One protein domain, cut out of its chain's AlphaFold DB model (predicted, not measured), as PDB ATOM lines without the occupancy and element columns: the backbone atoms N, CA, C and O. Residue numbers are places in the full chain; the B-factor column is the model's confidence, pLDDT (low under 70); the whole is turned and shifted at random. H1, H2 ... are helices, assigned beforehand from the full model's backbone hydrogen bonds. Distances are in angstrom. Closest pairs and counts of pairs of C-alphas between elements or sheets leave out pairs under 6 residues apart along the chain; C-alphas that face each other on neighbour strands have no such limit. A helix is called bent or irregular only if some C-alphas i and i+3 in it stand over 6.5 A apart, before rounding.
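This is residues 160 to 238 of the 847 residues of the protein "Conserved oligomeric Golgi complex subunit 5" of Ophiocordyceps camponoti-saundersi (nom. inval.) (UniProt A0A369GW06). What is the main picture? A long bent helix, H3, crosses a hairpin of two shorter helices, H1 and H2; H1, H2 and H3b make an up-and-down bundle, each running against the one before. How large is it? The printed part has 79 residues, 55 of them in three named helices, H1, H2 and H3 in that order, with no named strand; its class is all helix, and it is only just loose, close to compact, with a radius of gyration of the C-alphas of 14.3 A and spans of 50 by 19 by 16 A.

Is the longest helix straight? H3, residues 209 to 235, was assigned as one helix by its hydrogen bonds but is bent: C-alphas 217 and 220 are 6.8 A apart, and arms H3a, residues 209 to 217, and H3b, residues 220 to 235, stand at a shallow tilt of 23 degrees. What touches H3b? Its residues 223 to 230 alone touch H2, residues 177 to 194, at a steep tilt of 40 degrees, opposite ways; the closest C-alphas, of Leu 179 and Val 226, are 6.0 A apart. Its residues 222 to 226 alone touch H1, residues 160 to 169; the closest C-alphas, of His 168 and Val 222, are 6.9 A apart. In H1, H2, H3a and H3b every O i to N i+4 pair is within hydrogen-bond range.

How long are H2 and H3b? From first to last C-alpha they measure 25.9 A and 22.3 A. Where are the anchors? C-alpha 160 is at (8.961, 18.211, -17.813) and C-alpha 235 at (16.239, 46.162, -10.629).

Is a link long? H2 to H3 is, with 14 residues. Is there a cut or low confidence? The printed part has no cut, and no printed residue is under 70 in pLDDT.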
ATOM      1  N   LEU A 160       8.192  17.036 -18.231       95.69
ATOM      2  CA  LEU A 160       8.961  18.211 -17.813       95.69
ATOM      3  C   LEU A 160       8.221  19.517 -18.140       95.69
ATOM      4  O   LEU A 160       8.196  20.428 -17.318       95.69
ATOM      5  N   GLY A 161       7.555  19.587 -19.293       95.06
ATOM      6  CA  GLY A 161       6.688  20.698 -19.678       95.06
ATOM      7  C   GLY A 161       5.551  20.919 -18.684       95.06
ATOM      8  O   GLY A 161       5.351  22.030 -18.195       95.06
ATOM      9  N   ARG A 162       4.860  19.845 -18.289       94.81
ATOM     10  CA  ARG A 162       3.801  19.914 -17.276       94.81
ATOM     11  C   ARG A 162       4.333  20.339 -15.908       94.81
ATOM     12  O   ARG A 162       3.698  21.129 -15.211       94.81
ATOM     13  N   GLN A 163       5.495  19.823 -15.517       95.44
ATOM     14  CA  GLN A 163       6.174  20.235 -14.292       95.44
ATOM     15  C   GLN A 163       6.536  21.728 -14.329       95.44
ATOM     16  O   GLN A 163       6.366  22.415 -13.322       95.44
ATOM     17  N   LEU A 164       6.982  22.233 -15.481       95.56
ATOM     18  CA  LEU A 164       7.321  23.638 -15.676       95.56
ATOM     19  C   LEU A 164       6.095  24.546 -15.508       95.56
ATOM     20  O   LEU A 164       6.189  25.542 -14.799       95.56
ATOM     21  N   GLU A 165       4.939  24.189 -16.076       93.44
ATOM     22  CA  GLU A 165       3.686  24.943 -15.888       93.44
ATOM     23  C   GLU A 165       3.269  25.026 -14.412       93.44
ATOM     24  O   GLU A 165       2.924  26.098 -13.911       93.44
ATOM     25  N   LEU A 166       3.327  23.896 -13.698       92.06
ATOM     26  CA  LEU A 166       2.969  23.833 -12.279       92.06
ATOM     27  C   LEU A 166       3.915  24.675 -11.417       92.06
ATOM     28  O   LEU A 166       3.475  25.372 -10.507       92.06
ATOM     29  N   GLN A 167       5.216  24.633 -11.709       92.31
ATOM     30  CA  GLN A 167       6.202  25.464 -11.020       92.31
ATOM     31  C   GLN A 167       6.028  26.949 -11.364       92.31
ATOM     32  O   GLN A 167       6.171  27.790 -10.477       92.31
ATOM     33  N   HIS A 168       5.683  27.266 -12.616       92.38
ATOM     34  CA  HIS A 168       5.446  28.629 -13.078       92.38
ATOM     35  C   HIS A 168       4.267  29.285 -12.356       92.38
ATOM     36  O   HIS A 168       4.356  30.454 -11.992       92.38
ATOM     37  N   ALA A 169       3.195  28.534 -12.086       89.50
ATOM     38  CA  ALA A 169       2.045  29.038 -11.336       89.50
ATOM     39  C   ALA A 169       2.440  29.592  -9.951       89.50
ATOM     40  O   ALA A 169       1.920  30.625  -9.537       89.50
ATOM     41  N   GLY A 170       3.432  28.987  -9.284       83.00
ATOM     42  CA  GLY A 170       3.938  29.457  -7.989       83.00
ATOM     43  C   GLY A 170       4.609  30.839  -8.022       83.00
ATOM     44  O   GLY A 170       4.712  31.492  -6.985       83.00
ATOM     45  N   LEU A 171       5.017  31.341  -9.196       81.88
ATOM     46  CA  LEU A 171       5.539  32.710  -9.331       81.88
ATOM     47  C   LEU A 171       4.462  33.769  -9.072       81.88
ATOM     48  O   LEU A 171       4.792  34.867  -8.624       81.88
ATOM     49  N   ALA A 172       3.190  33.450  -9.332       76.50
ATOM     50  CA  ALA A 172       2.072  34.339  -9.022       76.50
ATOM     51  C   ALA A 172       1.856  34.491  -7.503       76.50
ATOM     52  O   ALA A 172       1.409  35.543  -7.052       76.50
ATOM     53  N   ASP A 173       2.265  33.490  -6.718       77.19
ATOM     54  CA  ASP A 173       2.116  33.444  -5.259       77.19
ATOM     55  C   ASP A 173       3.309  34.070  -4.504       77.19
ATOM     56  O   ASP A 173       3.456  33.891  -3.296       77.19
ATOM     57  N   ASN A 174       4.172  34.824  -5.198       74.75
ATOM     58  CA  ASN A 174       5.414  35.402  -4.666       74.75
ATOM     59  C   ASN A 174       6.428  34.369  -4.118       74.75
ATOM     60  O   ASN A 174       7.327  34.743  -3.357       74.75
ATOM     61  N   ASP A 175       6.344  33.095  -4.524       86.19
ATOM     62  CA  ASP A 175       7.366  32.093  -4.201       86.19
ATOM     63  C   ASP A 175       8.634  32.348  -5.030       86.19
ATOM     64  O   ASP A 175       8.745  31.976  -6.199       86.19
ATOM     65  N   HIS A 176       9.632  32.973  -4.409       85.56
ATOM     66  CA  HIS A 176      10.920  33.231  -5.050       85.56
ATOM     67  C   HIS A 176      11.692  31.944  -5.377       85.56
ATOM     68  O   HIS A 176      12.475  31.926  -6.327       85.56
ATOM     69  N   GLY A 177      11.440  30.847  -4.653       88.12
ATOM     70  CA  GLY A 177      12.032  29.542  -4.932       88.12
ATOM     71  C   GLY A 177      11.546  28.942  -6.254       88.12
ATOM     72  O   GLY A 177      12.264  28.150  -6.870       88.12
ATOM     73  N   ALA A 178      10.369  29.353  -6.741       91.25
ATOM     74  CA  ALA A 178       9.842  28.921  -8.032       91.25
ATOM     75  C   ALA A 178      10.748  29.337  -9.205       91.25
ATOM     76  O   ALA A 178      10.858  28.580 -10.168       91.25
ATOM     77  N   LEU A 179      11.462  30.469  -9.107       91.38
ATOM     78  CA  LEU A 179      12.410  30.931 -10.135       91.38
ATOM     79  C   LEU A 179      13.527  29.911 -10.381       91.38
ATOM     80  O   LEU A 179      13.832  29.573 -11.527       91.38
ATOM     81  N   VAL A 180      14.114  29.393  -9.301       92.44
ATOM     82  CA  VAL A 180      15.224  28.433  -9.365       92.44
ATOM     83  C   VAL A 180      14.722  27.078  -9.862       92.44
ATOM     84  O   VAL A 180      15.326  26.492 -10.759       92.44
ATOM     85  N   ARG A 181      13.567  26.613  -9.362       93.38
ATOM     86  CA  ARG A 181      12.952  25.353  -9.818       93.38
ATOM     87  C   ARG A 181      12.601  25.390 -11.309       93.38
ATOM     88  O   ARG A 181      12.973  24.465 -12.025       93.38
ATOM     89  N   CYS A 182      11.976  26.473 -11.785       94.56
ATOM     90  CA  CYS A 182      11.683  26.653 -13.210       94.56
ATOM     91  C   CYS A 182      12.968  26.659 -14.045       94.56
ATOM     92  O   CYS A 182      13.008  26.036 -15.100       94.56
ATOM     93  N   SER A 183      14.027  27.323 -13.568       94.38
ATOM     94  CA  SER A 183      15.309  27.393 -14.281       94.38
ATOM     95  C   SER A 183      15.951  26.012 -14.456       94.38
ATOM     96  O   SER A 183      16.406  25.695 -15.551       94.38
ATOM     97  N   HIS A 184      15.922  25.154 -13.429       93.69
ATOM     98  CA  HIS A 184      16.391  23.767 -13.550       93.69
ATOM     99  C   HIS A 184      15.544  22.937 -14.520       93.69
ATOM    100  O   HIS A 184      16.102  22.212 -15.338       93.69
ATOM    101  N   THR A 185      14.215  23.063 -14.475       94.75
ATOM    102  CA  THR A 185      13.325  22.342 -15.400       94.75
ATOM    103  C   THR A 185      13.519  22.806 -16.849       94.75
ATOM    104  O   THR A 185      13.535  21.978 -17.756       94.75
ATOM    105  N   ILE A 186      13.745  24.106 -17.082       94.50
ATOM    106  CA  ILE A 186      14.091  24.653 -18.406       94.50
ATOM    107  C   ILE A 186      15.425  24.082 -18.898       94.50
ATOM    108  O   ILE A 186      15.525  23.697 -20.058       94.50
ATOM    109  N   LEU A 187      16.441  23.997 -18.033       91.69
ATOM    110  CA  LEU A 187      17.728  23.397 -18.394       91.69
ATOM    111  C   LEU A 187      17.604  21.904 -18.715       91.69
ATOM    112  O   LEU A 187      18.201  21.456 -19.685       91.69
ATOM    113  N   ALA A 188      16.803  21.154 -17.955       91.81
ATOM    114  CA  ALA A 188      16.542  19.742 -18.228       91.81
ATOM    115  C   ALA A 188      15.779  19.528 -19.548       91.81
ATOM    116  O   ALA A 188      16.023  18.552 -20.247       91.81
ATOM    117  N   LEU A 189      14.866  20.437 -19.910       92.31
ATOM    118  CA  LEU A 189      14.206  20.419 -21.222       92.31
ATOM    119  C   LEU A 189      15.198  20.705 -22.348       92.31
ATOM    120  O   LEU A 189      15.212  19.982 -23.337       92.31
ATOM    121  N   ARG A 190      16.048  21.724 -22.183       89.44
ATOM    122  CA  ARG A 190      17.101  22.049 -23.153       89.44
ATOM    123  C   ARG A 190      18.062  20.896 -23.368       89.44
ATOM    124  O   ARG A 190      18.341  20.580 -24.508       89.44
ATOM    125  N   GLU A 191      18.493  20.236 -22.299       87.62
ATOM    126  CA  GLU A 191      19.348  19.052 -22.380       87.62
ATOM    127  C   GLU A 191      18.778  18.018 -23.364       87.62
ATOM    128  O   GLU A 191      19.457  17.604 -24.294       87.62
ATOM    129  N   VAL A 192      17.495  17.669 -23.231       88.56
ATOM    130  CA  VAL A 192      16.848  16.684 -24.114       88.56
ATOM    131  C   VAL A 192      16.666  17.199 -25.543       88.56
ATOM    132  O   VAL A 192      16.771  16.425 -26.488       88.56
ATOM    133  N   LEU A 193      16.379  18.489 -25.716       86.25
ATOM    134  CA  LEU A 193      16.075  19.089 -27.022       86.25
ATOM    135  C   LEU A 193      17.332  19.460 -27.830       86.25
ATOM    136  O   LEU A 193      17.269  19.548 -29.057       86.25
ATOM    137  N   GLU A 194      18.465  19.676 -27.158       81.56
ATOM    138  CA  GLU A 194      19.725  20.131 -27.758       81.56
ATOM    139  C   GLU A 194      20.631  18.970 -28.209       81.56
ATOM    140  O   GLU A 194      21.373  19.136 -29.176       81.56
ATOM    141  N   TYR A 195      20.549  17.791 -27.579       80.44
ATOM    142  CA  TYR A 195      21.303  16.600 -27.992       80.44
ATOM    143  C   TYR A 195      20.665  15.915 -29.217       80.44
ATOM    144  O   TYR A 195      19.887  14.967 -29.090       80.44
ATOM    145  N   GLN A 196      20.949  16.437 -30.415       80.00
ATOM    146  CA  GLN A 196      20.331  16.022 -31.681       80.00
ATOM    147  C   GLN A 196      21.180  15.065 -32.539       80.00
ATOM    148  O   GLN A 196      20.762  14.743 -33.652       80.00
ATOM    149  N   ALA A 197      22.342  14.592 -32.075       79.50
ATOM    150  CA  ALA A 197      23.163  13.660 -32.857       79.50
ATOM    151  C   ALA A 197      22.456  12.294 -33.058       79.50
ATOM    152  O   ALA A 197      21.616  11.926 -32.243       79.50
ATOM    153  N   PRO A 198      22.788  11.492 -34.093       73.19
ATOM    154  CA  PRO A 198      22.018  10.295 -34.491       73.19
ATOM    155  C   PRO A 198      21.744   9.256 -33.382       73.19
ATOM    156  O   PRO A 198      20.719   8.561 -33.421       73.19
ATOM    157  N   ASP A 199      22.619   9.192 -32.375       75.75
ATOM    158  CA  ASP A 199      22.544   8.282 -31.222       75.75
ATOM    159  C   ASP A 199      22.043   8.950 -29.929       75.75
ATOM    160  O   ASP A 199      21.897   8.295 -28.897       75.75
ATOM    161  N   GLU A 200      21.751  10.246 -29.973       83.50
ATOM    162  CA  GLU A 200      21.309  11.030 -28.828       83.50
ATOM    163  C   GLU A 200      19.778  11.044 -28.675       83.50
ATOM    164  O   GLU A 200      19.013  10.760 -29.601       83.50
ATOM    165  N   GLU A 201      19.313  11.363 -27.464       83.25
ATOM    166  CA  GLU A 201      17.895  11.312 -27.080       83.25
ATOM    167  C   GLU A 201      17.023  12.324 -27.847       83.25
ATOM    168  O   GLU A 201      15.851  12.047 -28.107       83.25
ATOM    169  N   GLY A 202      17.589  13.467 -28.246       83.06
ATOM    170  CA  GLY A 202      16.881  14.549 -28.935       83.06
ATOM    171  C   GLY A 202      16.738  14.372 -30.446       83.06
ATOM    172  O   GLY A 202      15.984  15.111 -31.089       83.06
ATOM    173  N   HIS A 203      17.415  13.387 -31.042       87.25
ATOM    174  CA  HIS A 203      17.406  13.191 -32.489       87.25
ATOM    175  C   HIS A 203      16.009  12.846 -33.017       87.25
ATOM    176  O   HIS A 203      15.444  11.789 -32.737       87.25
ATOM    177  N   GLY A 204      15.462  13.751 -33.834       86.06
ATOM    178  CA  GLY A 204      14.139  13.622 -34.444       86.06
ATOM    179  C   GLY A 204      12.979  14.198 -33.621       86.06
ATOM    180  O   GLY A 204      11.865  14.235 -34.144       86.06
ATOM    181  N   LEU A 205      13.211  14.715 -32.404       89.25
ATOM    182  CA  LEU A 205      12.155  15.329 -31.583       89.25
ATOM    183  C   LEU A 205      11.530  16.569 -32.235       89.25
ATOM    184  O   LEU A 205      10.318  16.753 -32.155       89.25
ATOM    185  N   GLY A 206      12.322  17.374 -32.950       84.94
ATOM    186  CA  GLY A 206      11.828  18.567 -33.652       84.94
ATOM    187  C   GLY A 206      10.816  18.275 -34.770       84.94
ATOM    188  O   GLY A 206      10.112  19.176 -35.217       84.94
ATOM    189  N   LYS A 207      10.698  17.014 -35.213       87.81
ATOM    190  CA  LYS A 207       9.693  16.581 -36.202       87.81
ATOM    191  C   LYS A 207       8.322  16.305 -35.571       87.81
ATOM    192  O   LYS A 207       7.362  16.070 -36.299       87.81
ATOM    193  N   ILE A 208       8.222  16.296 -34.239       92.19
ATOM    194  CA  ILE A 208       6.999  15.970 -33.504       92.19
ATOM    195  C   ILE A 208       6.251  17.261 -33.168       92.19
ATOM    196  O   ILE A 208       6.725  18.086 -32.387       92.19
ATOM    197  N   ASP A 209       5.035  17.407 -33.698       92.00
ATOM    198  CA  ASP A 209       4.210  18.608 -33.506       92.00
ATOM    199  C   ASP A 209       3.961  18.949 -32.033       92.00
ATOM    200  O   ASP A 209       3.963  20.120 -31.664       92.00
ATOM    201  N   ALA A 210       3.795  17.936 -31.177       91.81
ATOM    202  CA  ALA A 210       3.610  18.133 -29.742       91.81
ATOM    203  C   ALA A 210       4.839  18.766 -29.063       91.81
ATOM    204  O   ALA A 210       4.674  19.558 -28.137       91.81
ATOM    205  N   ILE A 211       6.055  18.448 -29.524       94.12
ATOM    206  CA  ILE A 211       7.297  19.029 -28.999       94.12
ATOM    207  C   ILE A 211       7.448  20.472 -29.460       94.12
ATOM    208  O   ILE A 211       7.654  21.353 -28.629       94.12
ATOM    209  N   ARG A 212       7.235  20.735 -30.752       92.81
ATOM    210  CA  ARG A 212       7.235  22.103 -31.283       92.81
ATOM    211  C   ARG A 212       6.195  22.980 -30.577       92.81
ATOM    212  O   ARG A 212       6.496  24.093 -30.156       92.81
ATOM    213  N   ALA A 213       4.987  22.453 -30.365       93.81
ATOM    214  CA  ALA A 213       3.950  23.144 -29.611       93.81
ATOM    215  C   ALA A 213       4.375  23.402 -28.157       93.81
ATOM    216  O   ALA A 213       4.140  24.498 -27.649       93.81
ATOM    217  N   LEU A 214       5.016  22.440 -27.483       94.50
ATOM    218  CA  LEU A 214       5.541  22.617 -26.127       94.50
ATOM    219  C   LEU A 214       6.594  23.740 -26.065       94.50
ATOM    220  O   LEU A 214       6.527  24.592 -25.175       94.50
ATOM    221  N   GLU A 215       7.538  23.776 -27.006       93.19
ATOM    222  CA  GLU A 215       8.586  24.802 -27.074       93.19
ATOM    223  C   GLU A 215       8.017  26.211 -27.295       93.19
ATOM    224  O   GLU A 215       8.404  27.164 -26.604       93.19
ATOM    225  N   GLU A 216       7.077  26.343 -28.233       93.75
ATOM    226  CA  GLU A 216       6.475  27.619 -28.624       93.75
ATOM    227  C   GLU A 216       5.477  28.145 -27.583       93.75
ATOM    228  O   GLU A 216       5.476  29.340 -27.272       93.75
ATOM    229  N   SER A 217       4.633  27.268 -27.028       93.75
ATOM    230  CA  SER A 217       3.518  27.670 -26.158       93.75
ATOM    231  C   SER A 217       3.843  27.666 -24.666       93.75
ATOM    232  O   SER A 217       3.250  28.448 -23.924       93.75
ATOM    233  N   VAL A 218       4.800  26.845 -24.216       93.81
ATOM    234  CA  VAL A 218       5.124  26.698 -22.787       93.81
ATOM    235  C   VAL A 218       6.554  27.132 -22.493       93.81
ATOM    236  O   VAL A 218       6.759  28.075 -21.728       93.81
ATOM    237  N   VAL A 219       7.557  26.490 -23.100       94.00
ATOM    238  CA  VAL A 219       8.965  26.680 -22.705       94.00
ATOM    239  C   VAL A 219       9.425  28.110 -22.960       94.00
ATOM    240  O   VAL A 219       9.909  28.777 -22.042       94.00
ATOM    241  N   THR A 220       9.230  28.620 -24.177       93.94
ATOM    242  CA  THR A 220       9.684  29.965 -24.556       93.94
ATOM    243  C   THR A 220       8.984  31.071 -23.748       93.94
ATOM    244  O   THR A 220       9.682  31.946 -23.215       93.94
ATOM    245  N   PRO A 221       7.642  31.067 -23.586       95.31
ATOM    246  CA  PRO A 221       6.951  32.062 -22.765       95.31
ATOM    247  C   PRO A 221       7.322  31.992 -21.281       95.31
ATOM    248  O   PRO A 221       7.591  33.032 -20.674       95.31
ATOM    249  N   VAL A 222       7.400  30.790 -20.698       94.56
ATOM    250  CA  VAL A 222       7.765  30.617 -19.283       94.56
ATOM    251  C   VAL A 222       9.201  31.066 -19.036       94.56
ATOM    252  O   VAL A 222       9.445  31.819 -18.095       94.56
ATOM    253  N   GLN A 223      10.147  30.691 -19.900       94.44
ATOM    254  CA  GLN A 223      11.535  31.139 -19.802       94.44
ATOM    255  C   GLN A 223      11.647  32.668 -19.846       94.44
ATOM    256  O   GLN A 223      12.384  33.257 -19.050       94.44
ATOM    257  N   ARG A 224      10.912  33.323 -20.756       94.62
ATOM    258  CA  ARG A 224      10.867  34.789 -20.835       94.62
ATOM    259  C   ARG A 224      10.328  35.389 -19.537       94.62
ATOM    260  O   ARG A 224      10.959  36.280 -18.980       94.62
ATOM    261  N   SER A 225       9.220  34.856 -19.027       94.31
ATOM    262  CA  SER A 225       8.590  35.338 -17.797       94.31
ATOM    263  C   SER A 225       9.481  35.155 -16.556       94.31
ATOM    264  O   SER A 225       9.627  36.088 -15.765       94.31
ATOM    265  N   VAL A 226      10.160  34.007 -16.412       94.50
ATOM    266  CA  VAL A 226      11.127  33.748 -15.320       94.50
ATOM    267  C   VAL A 226      12.289  34.738 -15.380       94.50
ATOM    268  O   VAL A 226      12.644  35.333 -14.363       94.50
ATOM    269  N   ARG A 227      12.848  34.968 -16.575       95.00
ATOM    270  CA  ARG A 227      13.911  35.961 -16.777       95.00
ATOM    271  C   ARG A 227      13.439  37.366 -16.405       95.00
ATOM    272  O   ARG A 227      14.115  38.046 -15.643       95.00
ATOM    273  N   GLU A 228      12.286  37.797 -16.907       94.00
ATOM    274  CA  GLU A 228      11.733  39.127 -16.627       94.00
ATOM    275  C   GLU A 228      11.395  39.319 -15.142       94.00
ATOM    276  O   GLU A 228      11.534  40.421 -14.610       94.00
ATOM    277  N   ALA A 229      10.942  38.272 -14.450       93.31
ATOM    278  CA  ALA A 229      10.730  38.293 -13.006       93.31
ATOM    279  C   ALA A 229      12.055  38.434 -12.239       93.31
ATOM    280  O   ALA A 229      12.145  39.270 -11.340       93.31
ATOM    281  N   ALA A 230      13.098  37.695 -12.627       94.88
ATOM    282  CA  ALA A 230      14.418  37.814 -12.016       94.88
ATOM    283  C   ALA A 230      15.053  39.198 -12.270       94.88
ATOM    284  O   ALA A 230      15.501  39.847 -11.326       94.88
ATOM    285  N   ASP A 231      14.999  39.705 -13.507       94.19
ATOM    286  CA  ASP A 231      15.468  41.053 -13.868       94.19
ATOM    287  C   ASP A 231      14.711  42.148 -13.094       94.19
ATOM    288  O   ASP A 231      15.305  43.147 -12.677       94.19
ATOM    289  N   ARG A 232      13.399  41.971 -12.869       94.00
ATOM    290  CA  ARG A 232      12.586  42.864 -12.024       94.00
ATOM    291  C   ARG A 232      13.082  42.890 -10.581       94.00
ATOM    292  O   ARG A 232      13.315  43.972 -10.055       94.00
ATOM    293  N   ILE A 233      13.295  41.723  -9.971       93.25
ATOM    294  CA  ILE A 233      13.777  41.617  -8.584       93.25
ATOM    295  C   ILE A 233      15.148  42.285  -8.422       93.25
ATOM    296  O   ILE A 233      15.353  43.020  -7.457       93.25
ATOM    297  N   VAL A 234      16.068  42.079  -9.374       94.62
ATOM    298  CA  VAL A 234      17.390  42.729  -9.348       94.62
ATOM    299  C   VAL A 234      17.255  44.248  -9.453       94.62
ATOM    300  O   VAL A 234      17.880  44.986  -8.690       94.62
ATOM    301  N   ARG A 235      16.419  44.729 -10.378       93.81
ATOM    302  CA  ARG A 235      16.239  46.162 -10.629       93.81
ATOM    303  C   ARG A 235      15.578  46.902  -9.466       93.81
ATOM    304  O   ARG A 235      15.950  48.043  -9.191       93.81
ATOM    305  N   ASP A 236      14.617  46.267  -8.807       91.69
ATOM    306  CA  ASP A 236      13.782  46.893  -7.781       91.69
ATOM    307  C   ASP A 236      14.383  46.755  -6.365       91.69
ATOM    308  O   ASP A 236      13.754  47.136  -5.375       91.69
ATOM    309  N   LEU A 237      15.625  46.258  -6.250       91.38
ATOM    310  CA  LEU A 237      16.340  46.142  -4.980       91.38
ATOM    311  C   LEU A 237      16.431  47.486  -4.251       91.38
ATOM    312  O   LEU A 237      17.063  48.440  -4.722       91.38
ATOM    313  N   SER A 238      15.874  47.511  -3.042       89.56
ATOM    314  CA  SER A 238      15.958  48.637  -2.123       89.56
ATOM    315  C   SER A 238      15.972  48.142  -0.681       89.56
ATOM    316  O   SER A 238      15.047  47.456  -0.251       89.56
TER     317      SER A 238